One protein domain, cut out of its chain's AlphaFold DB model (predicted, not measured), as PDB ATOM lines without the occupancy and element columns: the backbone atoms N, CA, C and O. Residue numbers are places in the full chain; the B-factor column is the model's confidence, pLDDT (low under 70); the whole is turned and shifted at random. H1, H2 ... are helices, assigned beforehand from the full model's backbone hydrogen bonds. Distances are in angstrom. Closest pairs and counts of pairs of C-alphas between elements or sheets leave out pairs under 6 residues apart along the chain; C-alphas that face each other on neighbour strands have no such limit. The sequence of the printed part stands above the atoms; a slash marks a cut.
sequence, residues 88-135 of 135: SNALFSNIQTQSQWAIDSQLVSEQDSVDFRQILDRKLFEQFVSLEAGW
ATOM      1  N   SER A  88      38.366   1.984 -24.023       84.06
ATOM      2  CA  SER A  88      39.528   1.598 -24.830       84.06
ATOM      3  C   SER A  88      40.249   2.793 -25.466       84.06
ATOM      4  O   SER A  88      39.656   3.822 -25.793       84.06
ATOM      5  N   ASN A  89      41.549   2.635 -25.727       84.38
ATOM      6  CA  ASN A  89      42.300   3.604 -26.533       84.38
ATOM      7  C   ASN A  89      41.820   3.640 -27.992       84.38
ATOM      8  O   ASN A  89      41.930   4.678 -28.638       84.38
ATOM      9  N   ALA A  90      41.243   2.538 -28.485       85.38
ATOM     10  CA  ALA A  90      40.629   2.487 -29.806       85.38
ATOM     11  C   ALA A  90      39.441   3.455 -29.909       85.38
ATOM     12  O   ALA A  90      39.347   4.174 -30.896       85.38
ATOM     13  N   LEU A  91      38.592   3.553 -28.876       86.81
ATOM     14  CA  LEU A  91      37.498   4.531 -28.844       86.81
ATOM     15  C   LEU A  91      38.028   5.962 -28.967       86.81
ATOM     16  O   LEU A  91      37.561   6.725 -29.807       86.81
ATOM     17  N   PHE A  92      39.031   6.306 -28.157       89.19
ATOM     18  CA  PHE A  92      39.646   7.632 -28.192       89.19
ATOM     19  C   PHE A  92      40.239   7.949 -29.571       89.19
ATOM     20  O   PHE A  92      39.930   8.991 -30.143       89.19
ATOM     21  N   SER A  93      41.034   7.027 -30.129       88.94
ATOM     22  CA  SER A  93      41.636   7.195 -31.455       88.94
ATOM     23  C   SER A  93      40.575   7.342 -32.543       88.94
ATOM     24  O   SER A  93      40.694   8.217 -33.393       88.94
ATOM     25  N   ASN A  94      39.520   6.523 -32.503       88.75
ATOM     26  CA  ASN A  94      38.448   6.559 -33.492       88.75
ATOM     27  C   ASN A  94      37.687   7.886 -33.449       88.75
ATOM     28  O   ASN A  94      37.473   8.486 -34.499       88.75
ATOM     29  N   ILE A  95      37.324   8.373 -32.258       90.62
ATOM     30  CA  ILE A  95      36.641   9.664 -32.105       90.62
ATOM     31  C   ILE A  95      37.540  10.807 -32.592       90.62
ATOM     32  O   ILE A  95      37.076  11.682 -33.321       90.62
ATOM     33  N   GLN A  96      38.834  10.782 -32.257       91.00
ATOM     34  CA  GLN A  96      39.776  11.803 -32.709       91.00
ATOM     35  C   GLN A  96      39.913  11.813 -34.241       91.00
ATOM     36  O   GLN A  96      39.834  12.875 -34.854       91.00
ATOM     37  N   THR A  97      40.060  10.643 -34.872       91.75
ATOM     38  CA  THR A  97      40.127  10.526 -36.335       91.75
ATOM     39  C   THR A  97      38.828  10.977 -37.004       91.75
ATOM     40  O   THR A  97      38.881  11.709 -37.989       91.75
ATOM     41  N   GLN A  98      37.665  10.592 -36.470       91.38
ATOM     42  CA  GLN A  98      36.361  11.011 -37.000       91.38
ATOM     43  C   GLN A  98      36.149  12.523 -36.864       91.38
ATOM     44  O   GLN A  98      35.644  13.153 -37.790       91.38
ATOM     45  N   SER A  99      36.577  13.115 -35.747       93.12
ATOM     46  CA  SER A  99      36.514  14.563 -35.538       93.12
ATOM     47  C   SER A  99      37.407  15.317 -36.517       93.12
ATOM     48  O   SER A  99      36.966  16.320 -37.070       93.12
ATOM     49  N   GLN A 100      38.633  14.842 -36.758       92.62
ATOM     50  CA  GLN A 100      39.527  15.472 -37.730       92.62
ATOM     51  C   GLN A 100      38.952  15.373 -39.145       92.62
ATOM     52  O   GLN A 100      38.871  16.375 -39.845       92.62
ATOM     53  N   TRP A 101      38.467  14.191 -39.533       95.31
ATOM     54  CA  TRP A 101      37.821  13.997 -40.828       95.31
ATOM     55  C   TRP A 101      36.613  14.927 -41.024       95.31
ATOM     56  O   TRP A 101      36.420  15.451 -42.122       95.31
ATOM     57  N   ALA A 102      35.815  15.166 -39.979       95.50
ATOM     58  CA  ALA A 102      34.673  16.077 -40.043       95.50
ATOM     59  C   ALA A 102      35.096  17.542 -40.251       95.50
ATOM     60  O   ALA A 102      34.431  18.258 -41.002       95.50
ATOM     61  N   ILE A 103      36.202  17.971 -39.634       94.44
ATOM     62  CA  ILE A 103      36.798  19.302 -39.844       94.44
ATOM     63  C   ILE A 103      37.335  19.418 -41.274       94.44
ATOM     64  O   ILE A 103      36.972  20.348 -41.993       94.44
ATOM     65  N   ASP A 104      38.131  18.440 -41.719       94.94
ATOM     66  CA  ASP A 104      38.720  18.412 -43.065       94.94
ATOM     67  C   ASP A 104      37.638  18.404 -44.159       94.94
ATOM     68  O   ASP A 104      37.799  19.002 -45.223       94.94
ATOM     69  N   SER A 105      36.506  17.753 -43.876       96.75
ATOM     70  CA  SER A 105      35.334  17.682 -44.758       96.75
ATOM     71  C   SER A 105      34.389  18.881 -44.621       96.75
ATOM     72  O   SER A 105      33.328  18.883 -45.242       96.75
ATOM     73  N   GLN A 106      34.743  19.888 -43.814       94.81
ATOM     74  CA  GLN A 106      33.963  21.111 -43.586       94.81
ATOM     75  C   GLN A 106      32.550  20.866 -43.017       94.81
ATOM     76  O   GLN A 106      31.652  21.688 -43.190       94.81
ATOM     77  N   LEU A 107      32.343  19.742 -42.321       95.38
ATOM     78  CA  LEU A 107      31.094  19.428 -41.615       95.38
ATOM     79  C   LEU A 107      31.020  20.117 -40.245       95.38
ATOM     80  O   LEU A 107      29.931  20.313 -39.711       95.38
ATOM     81  N   VAL A 108      32.177  20.458 -39.677       93.31
ATOM     82  CA  VAL A 108      32.347  21.135 -38.386       93.31
ATOM     83  C   VAL A 108      33.446  22.185 -38.543       93.31
ATOM     84  O   VAL A 108      34.412  21.958 -39.271       93.31
ATOM     85  N   SER A 109      33.312  23.335 -37.879       91.56
ATOM     86  CA  SER A 109      34.373  24.343 -37.890       91.56
ATOM     87  C   SER A 109      35.579  23.891 -37.064       91.56
ATOM     88  O   SER A 109      35.431  23.293 -36.002       91.56
ATOM     89  N   GLU A 110      36.789  24.261 -37.484       90.19
ATOM     90  CA  GLU A 110      38.006  24.059 -36.689       90.19
ATOM     91  C   GLU A 110      37.927  24.750 -35.313       90.19
ATOM     92  O   GLU A 110      38.466  24.245 -34.324       90.19
ATOM     93  N   GLN A 111      37.197  25.869 -35.219       90.00
ATOM     94  CA  GLN A 111      36.981  26.566 -33.944       90.00
ATOM     95  C   GLN A 111      36.120  25.765 -32.956       90.00
ATOM     96  O   GLN A 111      36.213  25.997 -31.753       90.00
ATOM     97  N   ASP A 112      35.331  24.810 -33.455       86.31
ATOM     98  CA  ASP A 112      34.487  23.922 -32.652       86.31
ATOM     99  C   ASP A 112      35.203  22.600 -32.312       86.31
ATOM    100  O   ASP A 112      34.576  21.655 -31.829       86.31
ATOM    101  N   SER A 113      36.514  22.504 -32.571       86.25
ATOM    102  CA  SER A 113      37.298  21.314 -32.242       86.25
ATOM    103  C   SER A 113      37.344  21.058 -30.733       86.25
ATOM    104  O   SER A 113      37.415  21.965 -29.900       86.25
ATOM    105  N   VAL A 114      37.292  19.778 -30.371       86.62
ATOM    106  CA  VAL A 114      37.121  19.335 -28.989       86.62
ATOM    107  C   VAL A 114      38.318  18.502 -28.543       86.62
ATOM    108  O   VAL A 114      38.697  17.532 -29.198       86.62
ATOM    109  N   ASP A 115      38.879  18.820 -27.374       88.06
ATOM    110  CA  ASP A 115      39.850  17.940 -26.720       88.06
ATOM    111  C   ASP A 115      39.127  16.794 -25.995       88.06
ATOM    112  O   ASP A 115      38.718  16.913 -24.838       88.06
ATOM    113  N   PHE A 116      38.993  15.646 -26.664       88.75
ATOM    114  CA  PHE A 116      38.295  14.476 -26.117       88.75
ATOM    115  C   PHE A 116      38.920  13.908 -24.834       88.75
ATOM    116  O   PHE A 116      38.247  13.185 -24.098       88.75
ATOM    117  N   ARG A 117      40.170  14.262 -24.499       85.00
ATOM    118  CA  ARG A 117      40.781  13.882 -23.210       85.00
ATOM    119  C   ARG A 117      40.080  14.541 -22.023       85.00
ATOM    120  O   ARG A 117      40.183  14.032 -20.915       85.00
ATOM    121  N   GLN A 118      39.381  15.652 -22.257       87.69
ATOM    122  CA  GLN A 118      38.644  16.394 -21.234       87.69
ATOM    123  C   GLN A 118      37.198  15.906 -21.063       87.69
ATOM    124  O   GLN A 118      36.526  16.323 -20.126       87.69
ATOM    125  N   ILE A 119      36.714  15.043 -21.964       89.00
ATOM    126  CA  ILE A 119      35.321  14.562 -21.979       89.00
ATOM    127  C   ILE A 119      35.223  13.112 -21.511       89.00
ATOM    128  O   ILE A 119      34.231  12.727 -20.899       89.00
ATOM    129  N   LEU A 120      36.246  12.297 -21.777       90.62
ATOM    130  CA  LEU A 120      36.281  10.922 -21.291       90.62
ATOM    131  C   LEU A 120      36.657  10.889 -19.806       90.62
ATOM    132  O   LEU A 120      37.800  11.175 -19.443       90.62
ATOM    133  N   ASP A 121      35.721  10.468 -18.957       91.31
ATOM    134  CA  ASP A 121      35.944  10.332 -17.515       91.31
ATOM    135  C   ASP A 121      36.726   9.050 -17.174       91.31
ATOM    136  O   ASP A 121      36.202   8.054 -16.669       91.31
ATOM    137  N   ARG A 122      38.024   9.066 -17.496       91.69
ATOM    138  CA  ARG A 122      38.944   7.947 -17.229       91.69
ATOM    139  C   ARG A 122      39.073   7.651 -15.741       91.69
ATOM    140  O   ARG A 122      39.135   6.486 -15.367       91.69
ATOM    141  N   LYS A 123      39.065   8.689 -14.901       93.12
ATOM    142  CA  LYS A 123      39.237   8.550 -13.450       93.12
ATOM    143  C   LYS A 123      38.069   7.805 -12.818       93.12
ATOM    144  O   LYS A 123      38.297   6.907 -12.015       93.12
ATOM    145  N   LEU A 124      36.836   8.145 -13.198       94.44
ATOM    146  CA  LEU A 124      35.651   7.422 -12.742       94.44
ATOM    147  C   LEU A 124      35.708   5.946 -13.155       94.44
ATOM    148  O   LEU A 124      35.419   5.071 -12.342       94.44
ATOM    149  N   PHE A 125      36.107   5.664 -14.399       94.38
ATOM    150  CA  PHE A 125      36.213   4.289 -14.884       94.38
ATOM    151  C   PHE A 125      37.315   3.492 -14.163       94.38
ATOM    152  O   PHE A 125      37.086   2.361 -13.748       94.38
ATOM    153  N   GLU A 126      38.492   4.084 -13.946       94.31
ATOM    154  CA  GLU A 126      39.589   3.478 -13.175       94.31
ATOM    155  C   GLU A 126      39.190   3.208 -11.718       94.31
ATOM    156  O   GLU A 126      39.509   2.151 -11.167       94.31
ATOM    157  N   GLN A 127      38.453   4.138 -11.101       95.88
ATOM    158  CA  GLN A 127      37.888   3.949  -9.769       95.88
ATOM    159  C   GLN A 127      36.920   2.761  -9.745       95.88
ATOM    160  O   GLN A 127      37.027   1.919  -8.857       95.88
ATOM    161  N   PHE A 128      36.010   2.667 -10.719       96.56
ATOM    162  CA  PHE A 128      35.091   1.537 -10.849       96.56
ATOM    163  C   PHE A 128      35.839   0.201 -10.971       96.56
ATOM    164  O   PHE A 128      35.595  -0.707 -10.185       96.56
ATOM    165  N   VAL A 129      36.808   0.101 -11.888       94.19
ATOM    166  CA  VAL A 129      37.599  -1.129 -12.083       94.19
ATOM    167  C   VAL A 129      38.341  -1.527 -10.806       94.19
ATOM    168  O   VAL A 129      38.406  -2.708 -10.478       94.19
ATOM    169  N   SER A 130      38.872  -0.554 -10.064       94.00
ATOM    170  CA  SER A 130      39.566  -0.815  -8.798       94.00
ATOM    171  C   SER A 130      38.629  -1.358  -7.716       94.00
ATOM    172  O   SER A 130      39.048  -2.190  -6.915       94.00
ATOM    173  N   LEU A 131      37.371  -0.901  -7.688       93.31
ATOM    174  CA  LEU A 131      36.351  -1.407  -6.769       93.31
ATOM    175  C   LEU A 131      35.928  -2.835  -7.121       93.31
ATOM    176  O   LEU A 131      35.770  -3.634  -6.209       93.31
ATOM    177  N   GLU A 132      35.791  -3.166  -8.407       90.12
ATOM    178  CA  GLU A 132      35.408  -4.518  -8.846       90.12
ATOM    179  C   GLU A 132      36.553  -5.534  -8.712       90.12
ATOM    180  O   GLU A 132      36.315  -6.685  -8.366       90.12
ATOM    181  N   ALA A 133      37.804  -5.120  -8.937       78.12
ATOM    182  CA  ALA A 133      38.978  -5.988  -8.794       78.12
ATOM    183  C   ALA A 133      39.386  -6.246  -7.330       78.12
ATOM    184  O   ALA A 133      40.252  -7.080  -7.072       78.12
ATOM    185  N   GLY A 134      38.820  -5.492  -6.382       58.06
ATOM    186  CA  GLY A 134      39.129  -5.560  -4.953       58.06
ATOM    187  C   GLY A 134      38.342  -6.607  -4.154       58.06
ATOM    188  O   GLY A 134      38.463  -6.601  -2.927       58.06
ATOM    189  N   TRP A 135      37.557  -7.467  -4.814       45.41
ATOM    190  CA  TRP A 135      36.766  -8.549  -4.206       45.41
ATOM    191  C   TRP A 135      37.316  -9.935  -4.544       45.41
ATOM    192  O   TRP A 135      37.723 -10.148  -5.708       45.41
TER     193      TRP A 135
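AT A GLANCE: This is residues 88 to 135 of the 135 residues of an uncharacterized protein of Shewanella sp. SG41-4 (UniProt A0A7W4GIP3). Picture a long, open hook: H1 makes one arm, a long stretch with no named element, residues 105 to 121, folds back beside it, and H2 leads on away from that body, with residues 123 to 135 sticking out. The printed part has 48 residues with two named helices, H1 then H2, and no named strand; its class is all helix. It is extended, with a radius of gyration of the C-alphas of 14.9 A, and spans 49 by 18 by 10 A, only just a rod.

IN THESE COORDINATES: Find C-alpha 89 at (42.300, 3.604, -26.533); from there H1, residues 89 to 104, runs 22.5 A. H2, residues 122 to 132, runs 15.4 A and ends at C-alpha 132, (35.408, -4.518, -8.846).

HOW THE PARTS SIT: Look from H1 to H2 and you find them apart, with no C-alpha of the one within 8 A of the other. In H1 and H2 every O i to N i+4 pair is within hydrogen-bond range.

THE WHOLE: The C-alphas of Gln 106 and Trp 135, the two farthest apart, are 49.4 A apart. The link from H1 to H2 is long, with 17 residues. The printed part has no cut; pLDDT is under 70 at residues 134 to 135.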